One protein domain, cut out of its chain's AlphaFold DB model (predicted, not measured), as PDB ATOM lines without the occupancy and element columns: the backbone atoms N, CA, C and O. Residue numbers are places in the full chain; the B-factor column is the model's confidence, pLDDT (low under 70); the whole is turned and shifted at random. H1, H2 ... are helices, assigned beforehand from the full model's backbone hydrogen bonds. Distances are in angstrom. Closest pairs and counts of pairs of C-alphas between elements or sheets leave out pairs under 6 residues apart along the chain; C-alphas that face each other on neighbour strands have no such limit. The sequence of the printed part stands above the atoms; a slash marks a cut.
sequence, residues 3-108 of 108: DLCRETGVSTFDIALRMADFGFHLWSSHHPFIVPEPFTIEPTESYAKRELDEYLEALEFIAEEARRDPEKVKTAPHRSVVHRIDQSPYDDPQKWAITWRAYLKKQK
ATOM      1  N   ASP A   3     151.581 204.863 211.052       96.75
ATOM      2  CA  ASP A   3     151.947 205.235 209.682       96.75
ATOM      3  C   ASP A   3     150.836 206.036 208.992       96.75
ATOM      4  O   ASP A   3     151.099 207.095 208.430       96.75
ATOM      5  N   LEU A   4     149.579 205.593 209.123       96.94
ATOM      6  CA  LEU A   4     148.423 206.298 208.564       96.94
ATOM      7  C   LEU A   4     148.277 207.706 209.163       96.94
ATOM      8  O   LEU A   4     148.022 208.661 208.430       96.94
ATOM      9  N   CYS A   5     148.465 207.846 210.478       97.62
ATOM     10  CA  CYS A   5     148.428 209.143 211.151       97.62
ATOM     11  C   CYS A   5     149.560 210.049 210.660       97.62
ATOM     12  O   CYS A   5     149.323 211.212 210.338       97.62
ATOM     13  N   ARG A   6     150.774 209.515 210.493       97.69
ATOM     14  CA  ARG A   6     151.904 210.264 209.932       97.69
ATOM     15  C   ARG A   6     151.654 210.713 208.487       97.69
ATOM     16  O   ARG A   6     152.082 211.801 208.116       97.69
ATOM     17  N   GLU A   7     150.971 209.900 207.684       97.62
ATOM     18  CA  GLU A   7     150.656 210.191 206.279       97.62
ATOM     19  C   GLU A   7     149.524 211.215 206.106       97.62
ATOM     20  O   GLU A   7     149.586 212.062 205.218       97.62
ATOM     21  N   THR A   8     148.481 211.138 206.934       98.06
ATOM     22  CA  THR A   8     147.195 211.830 206.693       98.06
ATOM     23  C   THR A   8     146.817 212.834 207.791       98.06
ATOM     24  O   THR A   8     145.917 213.667 207.626       98.06
ATOM     25  N   GLY A   9     147.485 212.755 208.942       98.06
ATOM     26  CA  GLY A   9     147.108 213.442 210.174       98.06
ATOM     27  C   GLY A   9     145.838 212.890 210.830       98.06
ATOM     28  O   GLY A   9     145.297 213.552 211.709       98.06
ATOM     29  N   VAL A  10     145.317 211.746 210.374       98.25
ATOM     30  CA  VAL A  10     144.148 211.078 210.965       98.25
ATOM     31  C   VAL A  10     144.614 210.168 212.097       98.25
ATOM     32  O   VAL A  10     145.292 209.168 211.862       98.25
ATOM     33  N   SER A  11     144.235 210.512 213.324       96.06
ATOM     34  CA  SER A  11     144.570 209.747 214.528       96.06
ATOM     35  C   SER A  11     143.643 208.545 214.730       96.06
ATOM     36  O   SER A  11     142.554 208.463 214.153       96.06
ATOM     37  N   THR A  12     144.010 207.632 215.630       95.50
ATOM     38  CA  THR A  12     143.120 206.548 216.069       95.50
ATOM     39  C   THR A  12     141.822 207.084 216.664       95.50
ATOM     40  O   THR A  12     140.773 206.462 216.502       95.50
ATOM     41  N   PHE A  13     141.859 208.246 217.321       94.00
ATOM     42  CA  PHE A  13     140.650 208.880 217.841       94.00
ATOM     43  C   PHE A  13     139.695 209.291 216.711       94.00
ATOM     44  O   PHE A  13     138.492 209.052 216.805       94.00
ATOM     45  N   ASP A  14     140.221 209.835 215.612       96.50
ATOM     46  CA  ASP A  14     139.414 210.198 214.443       96.50
ATOM     47  C   ASP A  14     138.804 208.953 213.774       96.50
ATOM     48  O   ASP A  14     137.625 208.951 213.422       96.50
ATOM     49  N   ILE A  15     139.570 207.858 213.679       96.94
ATOM     50  CA  ILE A  15     139.076 206.561 213.183       96.94
ATOM     51  C   ILE A  15     137.959 206.025 214.088       96.94
ATOM     52  O   ILE A  15     136.935 205.567 213.586       96.94
ATOM     53  N   ALA A  16     138.115 206.118 215.411       95.19
ATOM     54  CA  ALA A  16     137.098 205.681 216.365       95.19
ATOM     55  C   ALA A  16     135.792 206.477 216.227       95.19
ATOM     56  O   ALA A  16     134.709 205.892 216.214       95.19
ATOM     57  N   LEU A  17     135.883 207.802 216.066       95.81
ATOM     58  CA  LEU A  17     134.714 208.642 215.799       95.81
ATOM     59  C   LEU A  17     134.074 208.313 214.449       95.81
ATOM     60  O   LEU A  17     132.849 208.295 214.341       95.81
ATOM     61  N   ARG A  18     134.877 208.006 213.426       97.50
ATOM     62  CA  ARG A  18     134.362 207.610 212.116       97.50
ATOM     63  C   ARG A  18     133.679 206.245 212.133       97.50
ATOM     64  O   ARG A  18     132.657 206.101 211.469       97.50
ATOM     65  N   MET A  19     134.159 205.287 212.924       96.88
ATOM     66  CA  MET A  19     133.507 203.981 213.119       96.88
ATOM     67  C   MET A  19     132.070 204.109 213.644       96.88
ATOM     68  O   MET A  19     131.208 203.315 213.260       96.88
ATOM     69  N   ALA A  20     131.769 205.156 214.422       96.19
ATOM     70  CA  ALA A  20     130.411 205.414 214.898       96.19
ATOM     71  C   ALA A  20     129.410 205.654 213.748       96.19
ATOM     72  O   ALA A  20     128.245 205.276 213.865       96.19
ATOM     73  N   ASP A  21     129.854 206.186 212.602       97.00
ATOM     74  CA  ASP A  21     128.997 206.371 211.415       97.00
ATOM     75  C   ASP A  21     128.604 205.055 210.724       97.00
ATOM     76  O   ASP A  21     127.690 205.034 209.888       97.00
ATOM     77  N   PHE A  22     129.296 203.970 211.068       96.62
ATOM     78  CA  PHE A  22     129.021 202.600 210.637       96.62
ATOM     79  C   PHE A  22     128.321 201.783 211.732       96.62
ATOM     80  O   PHE A  22     128.052 200.606 211.535       96.62
ATOM     81  N   GLY A  23     127.989 202.398 212.874       95.12
ATOM     82  CA  GLY A  23     127.347 201.717 214.000       95.12
ATOM     83  C   GLY A  23     128.305 200.904 214.872       95.12
ATOM     84  O   GLY A  23     127.851 200.146 215.726       95.12
ATOM     85  N   PHE A  24     129.617 201.075 214.696       95.06
ATOM     86  CA  PHE A  24     130.633 200.368 215.465       95.06
ATOM     87  C   PHE A  24     131.295 201.270 216.505       95.06
ATOM     88  O   PHE A  24     131.410 202.484 216.342       95.06
ATOM     89  N   HIS A  25     131.776 200.646 217.575       91.50
ATOM     90  CA  HIS A  25     132.688 201.269 218.522       91.50
ATOM     91  C   HIS A  25     134.092 200.714 218.277       91.50
ATOM     92  O   HIS A  25     134.245 199.555 217.898       91.50
ATOM     93  N   LEU A  26     135.112 201.535 218.507       91.12
ATOM     94  CA  LEU A  26     136.507 201.121 218.435       91.12
ATOM     95  C   LEU A  26     137.161 201.358 219.793       91.12
ATOM     96  O   LEU A  26     137.187 202.488 220.280       91.12
ATOM     97  N   TRP A  27     137.692 200.297 220.397       83.06
ATOM     98  CA  TRP A  27     138.464 200.406 221.631       83.06
ATOM     99  C   TRP A  27     139.902 200.832 221.322       83.06
ATOM    100  O   TRP A  27     140.606 200.216 220.513       83.06
ATOM    101  N   SER A  28     140.353 201.894 221.987       80.94
ATOM    102  CA  SER A  28     141.768 202.254 222.053       80.94
ATOM    103  C   SER A  28     142.391 201.702 223.334       80.94
ATOM    104  O   SER A  28     141.699 201.444 224.320       80.94
ATOM    105  N   SER A  29     143.719 201.588 223.356       84.62
ATOM    106  CA  SER A  29     144.444 201.343 224.608       84.62
ATOM    107  C   SER A  29     144.227 202.490 225.607       84.62
ATOM    108  O   SER A  29     143.829 203.594 225.229       84.62
ATOM    109  N   HIS A  30     144.512 202.246 226.886       80.62
ATOM    110  CA  HIS A  30     144.484 203.270 227.930       80.62
ATOM    111  C   HIS A  30     145.748 204.134 227.921       80.62
ATOM    112  O   HIS A  30     146.827 203.674 227.544       80.62
ATOM    113  N   HIS A  31     145.609 205.384 228.364       81.75
ATOM    114  CA  HIS A  31     146.731 206.292 228.590       81.75
ATOM    115  C   HIS A  31     147.527 205.871 229.849       81.75
ATOM    116  O   HIS A  31     146.899 205.476 230.835       81.75
ATOM    117  N   PRO A  32     148.873 205.998 229.882       86.19
ATOM    118  CA  PRO A  32     149.758 206.515 228.831       86.19
ATOM    119  C   PRO A  32     149.960 205.535 227.671       86.19
ATOM    120  O   PRO A  32     150.115 204.333 227.873       86.19
ATOM    121  N   PHE A  33     149.985 206.060 226.444       86.94
ATOM    122  CA  PHE A  33     150.173 205.242 225.247       86.94
ATOM    123  C   PHE A  33     151.649 204.875 225.071       86.94
ATOM    124  O   PHE A  33     152.486 205.739 224.830       86.94
ATOM    125  N   ILE A  34     151.962 203.582 225.189       89.50
ATOM    126  CA  ILE A  34     153.297 203.036 224.886       89.50
ATOM    127  C   ILE A  34     153.448 202.807 223.377       89.50
ATOM    128  O   ILE A  34     154.507 203.048 222.808       89.50
ATOM    129  N   VAL A  35     152.372 202.348 222.730       90.50
ATOM    130  CA  VAL A  35     152.287 202.184 221.276       90.50
ATOM    131  C   VAL A  35     151.621 203.434 220.692       90.50
ATOM    132  O   VAL A  35     150.509 203.753 221.125       90.50
ATOM    133  N   PRO A  36     152.252 204.140 219.735       92.12
ATOM    134  CA  PRO A  36     151.635 205.280 219.065       92.12
ATOM    135  C   PRO A  36     150.362 204.876 218.318       92.12
ATOM    136  O   PRO A  36     150.313 203.840 217.653       92.12
ATOM    137  N   GLU A  37     149.326 205.713 218.406       93.31
ATOM    138  CA  GLU A  37     148.036 205.491 217.743       93.31
ATOM    139  C   GLU A  37     147.472 204.073 217.991       93.31
ATOM    140  O   GLU A  37     147.237 203.313 217.037       93.31
ATOM    141  N   PRO A  38     147.265 203.677 219.263       92.44
ATOM    142  CA  PRO A  38     146.988 202.294 219.616       92.44
ATOM    143  C   PRO A  38     145.569 201.888 219.228       92.44
ATOM    144  O   PRO A  38     144.604 202.565 219.573       92.44
ATOM    145  N   PHE A  39     145.446 200.734 218.581       89.81
ATOM    146  CA  PHE A  39     144.174 200.091 218.279       89.81
ATOM    147  C   PHE A  39     144.172 198.698 218.909       89.81
ATOM    148  O   PHE A  39     144.943 197.834 218.494       89.81
ATOM    149  N   THR A  40     143.335 198.507 219.930       87.38
ATOM    150  CA  THR A  40     143.294 197.276 220.727       87.38
ATOM    151  C   THR A  40     141.925 196.638 220.559       87.38
ATOM    152  O   THR A  40     140.979 197.000 221.251       87.38
ATOM    153  N   ILE A  41     141.805 195.713 219.608       87.19
ATOM    154  CA  ILE A  41     140.542 195.021 219.349       87.19
ATOM    155  C   ILE A  41     140.411 193.764 220.218       87.19
ATOM    156  O   ILE A  41     141.337 192.961 220.303       87.19
ATOM    157  N   GLU A  42     139.238 193.578 220.818       90.12
ATOM    158  CA  GLU A  42     138.856 192.359 221.532       90.12
ATOM    159  C   GLU A  42     137.440 191.952 221.090       90.12
ATOM    160  O   GLU A  42     136.455 192.459 221.626       90.12
ATOM    161  N   PRO A  43     137.302 191.079 220.076       90.19
ATOM    162  CA  PRO A  43     135.984 190.672 219.606       90.19
ATOM    163  C   PRO A  43     135.271 189.723 220.572       90.19
ATOM    164  O   PRO A  43     134.054 189.672 220.542       90.19
ATOM    165  N   THR A  44     135.966 189.002 221.459       92.56
ATOM    166  CA  THR A  44     135.403 187.882 222.253       92.56
ATOM    167  C   THR A  44     134.878 186.730 221.375       92.56
ATOM    168  O   THR A  44     135.031 186.731 220.153       92.56
ATOM    169  N   GLU A  45     134.302 185.701 221.990       96.25
ATOM    170  CA  GLU A  45     133.870 184.462 221.337       96.25
ATOM    171  C   GLU A  45     132.460 184.505 220.723       96.25
ATOM    172  O   GLU A  45     132.096 183.596 219.981       96.25
ATOM    173  N   SER A  46     131.647 185.521 221.041       97.38
ATOM    174  CA  SER A  46     130.215 185.523 220.685       97.38
ATOM    175  C   SER A  46     129.912 185.961 219.247       97.38
ATOM    176  O   SER A  46     128.820 185.684 218.752       97.38
ATOM    177  N   TYR A  47     130.840 186.641 218.570       95.19
ATOM    178  CA  TYR A  47     130.604 187.170 217.226       95.19
ATOM    179  C   TYR A  47     130.841 186.115 216.150       95.19
ATOM    180  O   TYR A  47     131.829 185.374 216.167       95.19
ATOM    181  N   ALA A  48     129.955 186.078 215.158       97.69
ATOM    182  CA  ALA A  48     130.157 185.256 213.979       97.69
ATOM    183  C   ALA A  48     131.259 185.850 213.088       97.69
ATOM    184  O   ALA A  48     131.424 187.064 213.001       97.69
ATOM    185  N   LYS A  49     131.940 184.995 212.310       97.06
ATOM    186  CA  LYS A  49     132.963 185.436 211.346       97.06
ATOM    187  C   LYS A  49     132.464 186.570 210.439       97.06
ATOM    188  O   LYS A  49     133.177 187.541 210.248       97.06
ATOM    189  N   ARG A  50     131.227 186.472 209.939       98.06
ATOM    190  CA  ARG A  50     130.632 187.489 209.055       98.06
ATOM    191  C   ARG A  50     130.535 188.879 209.699       98.06
ATOM    192  O   ARG A  50     130.636 189.868 208.995       98.06
ATOM    193  N   GLU A  51     130.327 188.947 211.013       96.69
ATOM    194  CA  GLU A  51     130.222 190.217 211.746       96.69
ATOM    195  C   GLU A  51     131.613 190.826 211.956       96.69
ATOM    196  O   GLU A  51     131.784 192.038 211.878       96.69
ATOM    197  N   LEU A  52     132.627 189.976 212.156       96.44
ATOM    198  CA  LEU A  52     134.024 190.404 212.191       96.44
ATOM    199  C   LEU A  52     134.493 190.894 210.818       96.44
ATOM    200  O   LEU A  52     135.178 191.909 210.745       96.44
ATOM    201  N   ASP A  53     134.102 190.204 209.745       97.62
ATOM    202  CA  ASP A  53     134.399 190.624 208.374       97.62
ATOM    203  C   ASP A  53     133.775 192.008 208.093       97.62
ATOM    204  O   ASP A  53     134.476 192.906 207.638       97.62
ATOM    205  N   GLU A  54     132.507 192.229 208.462       97.81
ATOM    206  CA  GLU A  54     131.825 193.529 208.315       97.81
ATOM    207  C   GLU A  54     132.526 194.659 209.095       97.81
ATOM    208  O   GLU A  54     132.693 195.774 208.594       97.81
ATOM    209  N   TYR A  55     132.995 194.372 210.312       96.69
ATOM    210  CA  TYR A  55     133.766 195.327 211.108       96.69
ATOM    211  C   TYR A  55     135.110 195.684 210.445       96.69
ATOM    212  O   TYR A  55     135.518 196.849 210.445       96.69
ATOM    213  N   LEU A  56     135.802 194.697 209.864       96.06
ATOM    214  CA  LEU A  56     137.060 194.912 209.145       96.06
ATOM    215  C   LEU A  56     136.845 195.702 207.850       96.06
ATOM    216  O   LEU A  56     137.613 196.624 207.586       96.06
ATOM    217  N   GLU A  57     135.779 195.419 207.098       98.25
ATOM    218  CA  GLU A  57     135.410 196.180 205.897       98.25
ATOM    219  C   GLU A  57     135.199 197.668 206.215       98.25
ATOM    220  O   GLU A  57     135.657 198.537 205.467       98.25
ATOM    221  N   ALA A  58     134.567 197.985 207.351       98.00
ATOM    222  CA  ALA A  58     134.422 199.366 207.803       98.00
ATOM    223  C   ALA A  58     135.781 200.020 208.102       98.00
ATOM    224  O   ALA A  58     136.024 201.154 207.685       98.00
ATOM    225  N   LEU A  59     136.696 199.315 208.775       97.00
ATOM    226  CA  LEU A  59     138.037 199.834 209.058       97.00
ATOM    227  C   LEU A  59     138.873 200.045 207.798       97.00
ATOM    228  O   LEU A  59     139.522 201.085 207.673       97.00
ATOM    229  N   GLU A  60     138.856 199.090 206.872       98.12
ATOM    230  CA  GLU A  60     139.533 199.208 205.579       98.12
ATOM    231  C   GLU A  60     138.987 200.405 204.801       98.12
ATOM    232  O   GLU A  60     139.756 201.252 204.340       98.12
ATOM    233  N   PHE A  61     137.660 200.545 204.741       98.50
ATOM    234  CA  PHE A  61     137.024 201.692 204.109       98.50
ATOM    235  C   PHE A  61     137.472 203.015 204.738       98.50
ATOM    236  O   PHE A  61     137.781 203.960 204.014       98.50
ATOM    237  N   ILE A  62     137.514 203.103 206.071       98.31
ATOM    238  CA  ILE A  62     137.920 204.323 206.780       98.31
ATOM    239  C   ILE A  62     139.400 204.626 206.557       98.31
ATOM    240  O   ILE A  62     139.748 205.790 206.377       98.31
ATOM    241  N   ALA A  63     140.270 203.616 206.529       98.00
ATOM    242  CA  ALA A  63     141.689 203.807 206.243       98.00
ATOM    243  C   ALA A  63     141.912 204.344 204.819       98.00
ATOM    244  O   ALA A  63     142.687 205.280 204.624       98.00
ATOM    245  N   GLU A  64     141.190 203.813 203.829       98.56
ATOM    246  CA  GLU A  64     141.222 204.335 202.458       98.56
ATOM    247  C   GLU A  64     140.593 205.732 202.353       98.56
ATOM    248  O   GLU A  64     141.111 206.613 201.661       98.56
ATOM    249  N   GLU A  65     139.499 205.980 203.075       98.56
ATOM    250  CA  GLU A  65     138.882 207.301 203.152       98.56
ATOM    251  C   GLU A  65     139.819 208.318 203.804       98.56
ATOM    252  O   GLU A  65     139.910 209.428 203.300       98.56
ATOM    253  N   ALA A  66     140.588 207.942 204.826       98.56
ATOM    254  CA  ALA A  66     141.583 208.803 205.457       98.56
ATOM    255  C   ALA A  66     142.694 209.221 204.486       98.56
ATOM    256  O   ALA A  66     143.154 210.357 204.549       98.56
ATOM    257  N   ARG A  67     143.109 208.343 203.562       98.25
ATOM    258  CA  ARG A  67     144.105 208.689 202.530       98.25
ATOM    259  C   ARG A  67     143.526 209.554 201.414       98.25
ATOM    260  O   ARG A  67     144.227 210.405 200.873       98.25
ATOM    261  N   ARG A  68     142.261 209.335 201.053       98.44
ATOM    262  CA  ARG A  68     141.592 210.038 199.946       98.44
ATOM    263  C   ARG A  68     140.996 211.389 200.355       98.44
ATOM    264  O   ARG A  68     141.058 212.336 199.580       98.44
ATOM    265  N   ASP A  69     140.376 211.446 201.525       98.25
ATOM    266  CA  ASP A  69     139.661 212.594 202.092       98.25
ATOM    267  C   ASP A  69     139.812 212.612 203.634       98.25
ATOM    268  O   ASP A  69     138.876 212.281 204.374       98.25
ATOM    269  N   PRO A  70     141.009 212.980 204.141       98.25
ATOM    270  CA  PRO A  70     141.293 213.001 205.577       98.25
ATOM    271  C   PRO A  70     140.319 213.871 206.381       98.25
ATOM    272  O   PRO A  70     139.975 213.541 207.516       98.25
ATOM    273  N   GLU A  71     139.865 214.989 205.809       98.06
ATOM    274  CA  GLU A  71     139.016 215.958 206.509       98.06
ATOM    275  C   GLU A  71     137.638 215.387 206.824       98.06
ATOM    276  O   GLU A  71     137.089 215.634 207.902       98.06
ATOM    277  N   LYS A  72     137.097 214.543 205.946       97.94
ATOM    278  CA  LYS A  72     135.849 213.837 206.228       97.94
ATOM    279  C   LYS A  72     135.965 212.896 207.426       97.94
ATOM    280  O   LYS A  72     135.018 212.800 208.207       97.94
ATOM    281  N   VAL A  73     137.113 212.240 207.600       98.19
ATOM    282  CA  VAL A  73     137.368 211.377 208.763       98.19
ATOM    283  C   VAL A  73     137.557 212.219 210.028       98.19
ATOM    284  O   VAL A  73     136.934 211.939 211.047       98.19
ATOM    285  N   LYS A  74     138.321 213.316 209.960       97.19
ATOM    286  CA  LYS A  74     138.542 214.227 211.101       97.19
ATOM    287  C   LYS A  74     137.280 214.958 211.557       97.19
ATOM    288  O   LYS A  74     137.159 215.323 212.721       97.19
ATOM    289  N   THR A  75     136.325 215.194 210.670       96.31
ATOM    290  CA  THR A  75     135.065 215.868 211.028       96.31
ATOM    291  C   THR A  75     133.967 214.903 211.476       96.31
ATOM    292  O   THR A  75     132.882 215.351 211.840       96.31
ATOM    293  N   ALA A  76     134.244 213.595 211.495       96.75
ATOM    294  CA  ALA A  76     133.319 212.579 211.982       96.75
ATOM    295  C   ALA A  76     133.013 212.729 213.493       96.75
ATOM    296  O   ALA A  76     133.820 213.297 214.239       96.75
ATOM    297  N   PRO A  77     131.877 212.192 213.983       96.94
ATOM    298  CA  PRO A  77     130.841 211.470 213.237       96.94
ATOM    299  C   PRO A  77     129.837 212.392 212.528       96.94
ATOM    300  O   PRO A  77     129.491 213.466 213.022       96.94
ATOM    301  N   HIS A  78     129.310 211.926 211.396       96.56
ATOM    302  CA  HIS A  78     128.332 212.618 210.540       96.56
ATOM    303  C   HIS A  78     126.911 212.045 210.618       96.56
ATOM    304  O   HIS A  78     125.960 212.700 210.199       96.56
ATOM    305  N   ARG A  79     126.758 210.811 211.105       95.69
ATOM    306  CA  ARG A  79     125.483 210.076 211.188       95.69
ATOM    307  C   ARG A  79     125.007 209.867 212.625       95.69
ATOM    308  O   ARG A  79     123.873 209.440 212.831       95.69
ATOM    309  N   SER A  80     125.848 210.181 213.605       92.75
ATOM    310  CA  SER A  80     125.495 210.157 215.024       92.75
ATOM    311  C   SER A  80     124.624 211.351 215.417       92.75
ATOM    312  O   SER A  80     124.755 212.445 214.875       92.75
ATOM    313  N   VAL A  81     123.770 211.158 216.426       93.94
ATOM    314  CA  VAL A  81     122.946 212.226 217.029       93.94
ATOM    315  C   VAL A  81     123.774 213.309 217.731       93.94
ATOM    316  O   VAL A  81     123.317 214.438 217.889       93.94
ATOM    317  N   VAL A  82     124.982 212.954 218.170       91.12
ATOM    318  CA  VAL A  82     125.971 213.859 218.755       91.12
ATOM    319  C   VAL A  82     127.228 213.770 217.900       91.12
ATOM    320  O   VAL A  82     127.711 212.673 217.616       91.12
ATOM    321  N   HIS A  83     127.731 214.928 217.485       91.50
ATOM    322  CA  HIS A  83     128.947 215.058 216.685       91.50
ATOM    323  C   HIS A  83     130.197 215.095 217.575       91.50
ATOM    324  O   HIS A  83     130.150 214.770 218.763       91.50
ATOM    325  N   ARG A  84     131.336 215.498 217.005       91.50
ATOM    326  CA  ARG A  84     132.596 215.628 217.736       91.50
ATOM    327  C   ARG A  84     132.432 216.553 218.944       91.50
ATOM    328  O   ARG A  84     132.040 217.711 218.811       91.50
ATOM    329  N   ILE A  85     132.740 216.024 220.124       89.56
ATOM    330  CA  ILE A  85     132.670 216.767 221.382       89.56
ATOM    331  C   ILE A  85     133.971 217.552 221.557       89.56
ATOM    332  O   ILE A  85     135.058 216.989 221.418       89.56
ATOM    333  N   ASP A  86     133.858 218.843 221.877       88.00
ATOM    334  CA  ASP A  86     135.007 219.642 222.298       88.00
ATOM    335  C   ASP A  86     135.527 219.121 223.645       88.00
ATOM    336  O   ASP A  86     134.811 219.140 224.649       88.00
ATOM    337  N   GLN A  87     136.773 218.652 223.647       88.12
ATOM    338  CA  GLN A  87     137.453 218.142 224.836       88.12
ATOM    339  C   GLN A  87     138.179 219.246 225.617       88.12
ATOM    340  O   GLN A  87     138.575 219.015 226.754       88.12
ATOM    341  N   SER A  88     138.309 220.463 225.064       88.25
ATOM    342  CA  SER A  88     138.950 221.595 225.749       88.25
ATOM    343  C   SER A  88     138.392 221.899 227.151       88.25
ATOM    344  O   SER A  88     139.160 222.351 228.002       88.25
ATOM    345  N   PRO A  89     137.097 221.663 227.457       89.56
ATOM    346  CA  PRO A  89     136.571 221.861 228.800       89.56
ATOM    347  C   PRO A  89     137.019 220.801 229.808       89.56
ATOM    348  O   PRO A  89     136.842 221.029 230.998       89.56
ATOM    349  N   TYR A  90     137.539 219.645 229.385       89.31
ATOM    350  CA  TYR A  90     137.824 218.529 230.296       89.31
ATOM    351  C   TYR A  90     138.935 218.875 231.286       89.31
ATOM    352  O   TYR A  90     138.797 218.571 232.467       89.31
ATOM    353  N   ASP A  91     139.941 219.624 230.839       90.75
ATOM    354  CA  ASP A  91     141.091 220.031 231.655       90.75
ATOM    355  C   ASP A  91     140.985 221.468 232.193       90.75
ATOM    356  O   ASP A  91     141.926 221.985 232.794       90.75
ATOM    357  N   ASP A  92     139.835 222.127 232.006       92.06
ATOM    358  CA  ASP A  92     139.588 223.493 232.471       92.06
ATOM    359  C   ASP A  92     138.480 223.530 233.542       92.06
ATOM    360  O   ASP A  92     137.285 223.631 233.221       92.06
ATOM    361  N   PRO A  93     138.847 223.534 234.843       92.12
ATOM    362  CA  PRO A  93     137.888 223.627 235.941       92.12
ATOM    363  C   PRO A  93     136.981 224.861 235.883       92.12
ATOM    364  O   PRO A  93     135.861 224.852 236.418       92.12
ATOM    365  N   GLN A  94     137.423 225.938 235.223       91.12
ATOM    366  CA  GLN A  94     136.606 227.136 235.060       91.12
ATOM    367  C   GLN A  94     135.430 226.875 234.120       91.12
ATOM    368  O   GLN A  94     134.349 227.415 234.363       91.12
ATOM    369  N   LYS A  95     135.568 225.972 233.146       90.56
ATOM    370  CA  LYS A  95     134.498 225.580 232.214       90.56
ATOM    371  C   LYS A  95     133.582 224.475 232.740       90.56
ATOM    372  O   LYS A  95     132.460 224.346 232.253       90.56
ATOM    373  N   TRP A  96     133.989 223.715 233.758       93.00
ATOM    374  CA  TRP A  96     133.176 222.613 234.290       93.00
ATOM    375  C   TRP A  96     131.809 223.070 234.806       93.00
ATOM    376  O   TRP A  96     131.705 223.964 235.651       93.00
ATOM    377  N   ALA A  97     130.742 222.414 234.355       93.31
ATOM    378  CA  ALA A  97     129.380 222.722 234.767       93.31
ATOM    379  C   ALA A  97     128.587 221.444 235.066       93.31
ATOM    380  O   ALA A  97     128.000 220.835 234.181       93.31
ATOM    381  N   ILE A  98     128.516 221.076 236.347       93.81
ATOM    382  CA  ILE A  98     127.781 219.890 236.827       93.81
ATOM    383  C   ILE A  98     126.267 220.117 236.978       93.81
ATOM    384  O   ILE A  98     125.524 219.213 237.343       93.81
ATOM    385  N   THR A  99     125.795 221.344 236.740       95.56
ATOM    386  CA  THR A  99     124.367 221.676 236.705       95.56
ATOM    387  C   THR A  99     124.091 222.629 235.553       95.56
ATOM    388  O   THR A  99     124.925 223.480 235.233       95.56
ATOM    389  N   TRP A 100     122.877 222.571 235.005       94.75
ATOM    390  CA  TRP A 100     122.420 223.512 233.979       94.75
ATOM    391  C   TRP A 100     122.546 224.977 234.424       94.75
ATOM    392  O   TRP A 100     123.004 225.840 233.679       94.75
ATOM    393  N   ARG A 101     122.234 225.264 235.696       96.06
ATOM    394  CA  ARG A 101     122.380 226.608 236.271       96.06
ATOM    395  C   ARG A 101     123.835 227.084 236.301       96.06
ATOM    396  O   ARG A 101     124.076 228.273 236.118       96.06
ATOM    397  N   ALA A 102     124.792 226.194 236.569       94.62
ATOM    398  CA  ALA A 102     126.214 226.535 236.530       94.62
ATOM    399  C   ALA A 102     126.688 226.785 235.091       94.62
ATOM    400  O   ALA A 102     127.408 227.753 234.865       94.62
ATOM    401  N   TYR A 103     126.224 225.977 234.132       92.94
ATOM    402  CA  TYR A 103     126.517 226.153 232.707       92.94
ATOM    403  C   TYR A 103     126.069 227.535 232.215       92.94
ATOM    404  O   TYR A 103     126.885 228.314 231.728       92.94
ATOM    405  N   LEU A 104     124.806 227.900 232.471       93.75
ATOM    406  CA  LEU A 104     124.245 229.198 232.074       93.75
ATOM    407  C   LEU A 104     124.970 230.411 232.677       93.75
ATOM    408  O   LEU A 104     124.920 231.493 232.099       93.75
ATOM    409  N   LYS A 105     125.611 230.265 233.844       93.19
ATOM    410  CA  LYS A 105     126.398 231.340 234.473       93.19
ATOM    411  C   LYS A 105     127.787 231.509 233.863       93.19
ATOM    412  O   LYS A 105     128.334 232.596 233.965       93.19
ATOM    413  N   LYS A 106     128.362 230.437 233.314       89.31
ATOM    414  CA  LYS A 106     129.740 230.388 232.801       89.31
ATOM    415  C   LYS A 106     129.839 230.632 231.290       89.31
ATOM    416  O   LYS A 106     130.920 230.917 230.802       89.31
ATOM    417  N   GLN A 107     128.733 230.468 230.565       80.50
ATOM    418  CA  GLN A 107     128.642 230.600 229.102       80.50
ATOM    419  C   GLN A 107     128.082 231.959 228.637       80.50
ATOM    420  O   GLN A 107     127.914 232.168 227.438       80.50
ATOM    421  N   LYS A 108     127.758 232.858 229.574       58.34
ATOM    422  CA  LYS A 108     127.494 234.276 229.296       58.34
ATOM    423  C   LYS A 108     128.773 235.073 229.479       58.34
ATOM    424  O   LYS A 108     128.943 236.041 228.711       58.34
TER     425      LYS A 108
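What this domain is: This is residues 3 to 108 of the 108 residues of the protein "Glycine dehydrogenase subunit 2" of Candidatus Aminicenantes bacterium (UniProt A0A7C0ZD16). A loose cluster of four helices has the long helix H3 as its main beam: H2 crosses H3 steeply, and the short H1 and H4 pack near the end of H3. A long link without a named helix, residues 75 to 99, leads away from this cluster to a small helix, H5, which is apart from the other four, and this arm makes the length of the whole. The printed part has 106 residues with five named helices, H1 to H5 in order along the chain, and no named strand; the class is all helix, though under half of the residues, 49 of 106, are in named elements. The whole is loose, with a radius of gyration of the C-alphas of 16.9 A, and spans 51 by 34 by 31 A.

How they stand to each other: H1, residues 3 to 8, touches the hub, H3, residues 49 to 68, at a steep tilt of 49 degrees, the same way; H3 does so with residues 63 to 67 alone, and the closest C-alphas, those of Thr 8 and Arg 67, are 6.1 A apart. H1 is close to but not clearly touching H2, residues 12 to 22, and their lines are about perpendicular, at 73 degrees; the closest C-alphas, those of Cys 5 and Thr 12, are 7.7 A apart. H2 touches H3 at a steep tilt of 60 degrees, opposite ways; H3 touches H2 with residues 58 to 63 alone, and the closest C-alphas, those of Ile 15 and Ile 62, are 6.9 A apart. H4, residues 70 to 74, touches H2, with the C-alphas of Asp 14 and Lys 74 closest at 5.3 A. H4 also touches H3, by residues 62 to 66 of H3 alone, with the C-alphas of Ala 66 and Val 73 closest at 5.9 A. H5, residues 100 to 106, is apart from H1, H2, H3 and H4. In H1, H3, H4 and H5 every O i to N i+4 pair is within hydrogen-bond range; in H2, 4 of 7 are.

Where its parts are: H1 begins at C-alpha 3, (151.947, 205.235, 209.682), and is 8.7 A long from first to last C-alpha. H2 measures 15.6 A. H3, the longest helix, runs 28.5 A from C-alpha 49 at (132.963, 185.436, 211.346) to C-alpha 68. H4 measures 6.3 A. H5 measures 10.1 A and ends at C-alpha 106, (129.740, 230.388, 232.801).

The domain as a whole: The two C-alphas farthest apart, those of Lys 49 and Lys 108, are 52.3 A apart. The links H2 to H3, 26 residues, and H4 to H5, 25 residues, are long; H1 to H2 and H3 to H4 are tight. Residues 44 to 50, of which 49 to 50 belong to H3, stand free. The printed part has no cut. The mean pLDDT of the printed part is 93.6, and residue 108, the chain's last, is under 70.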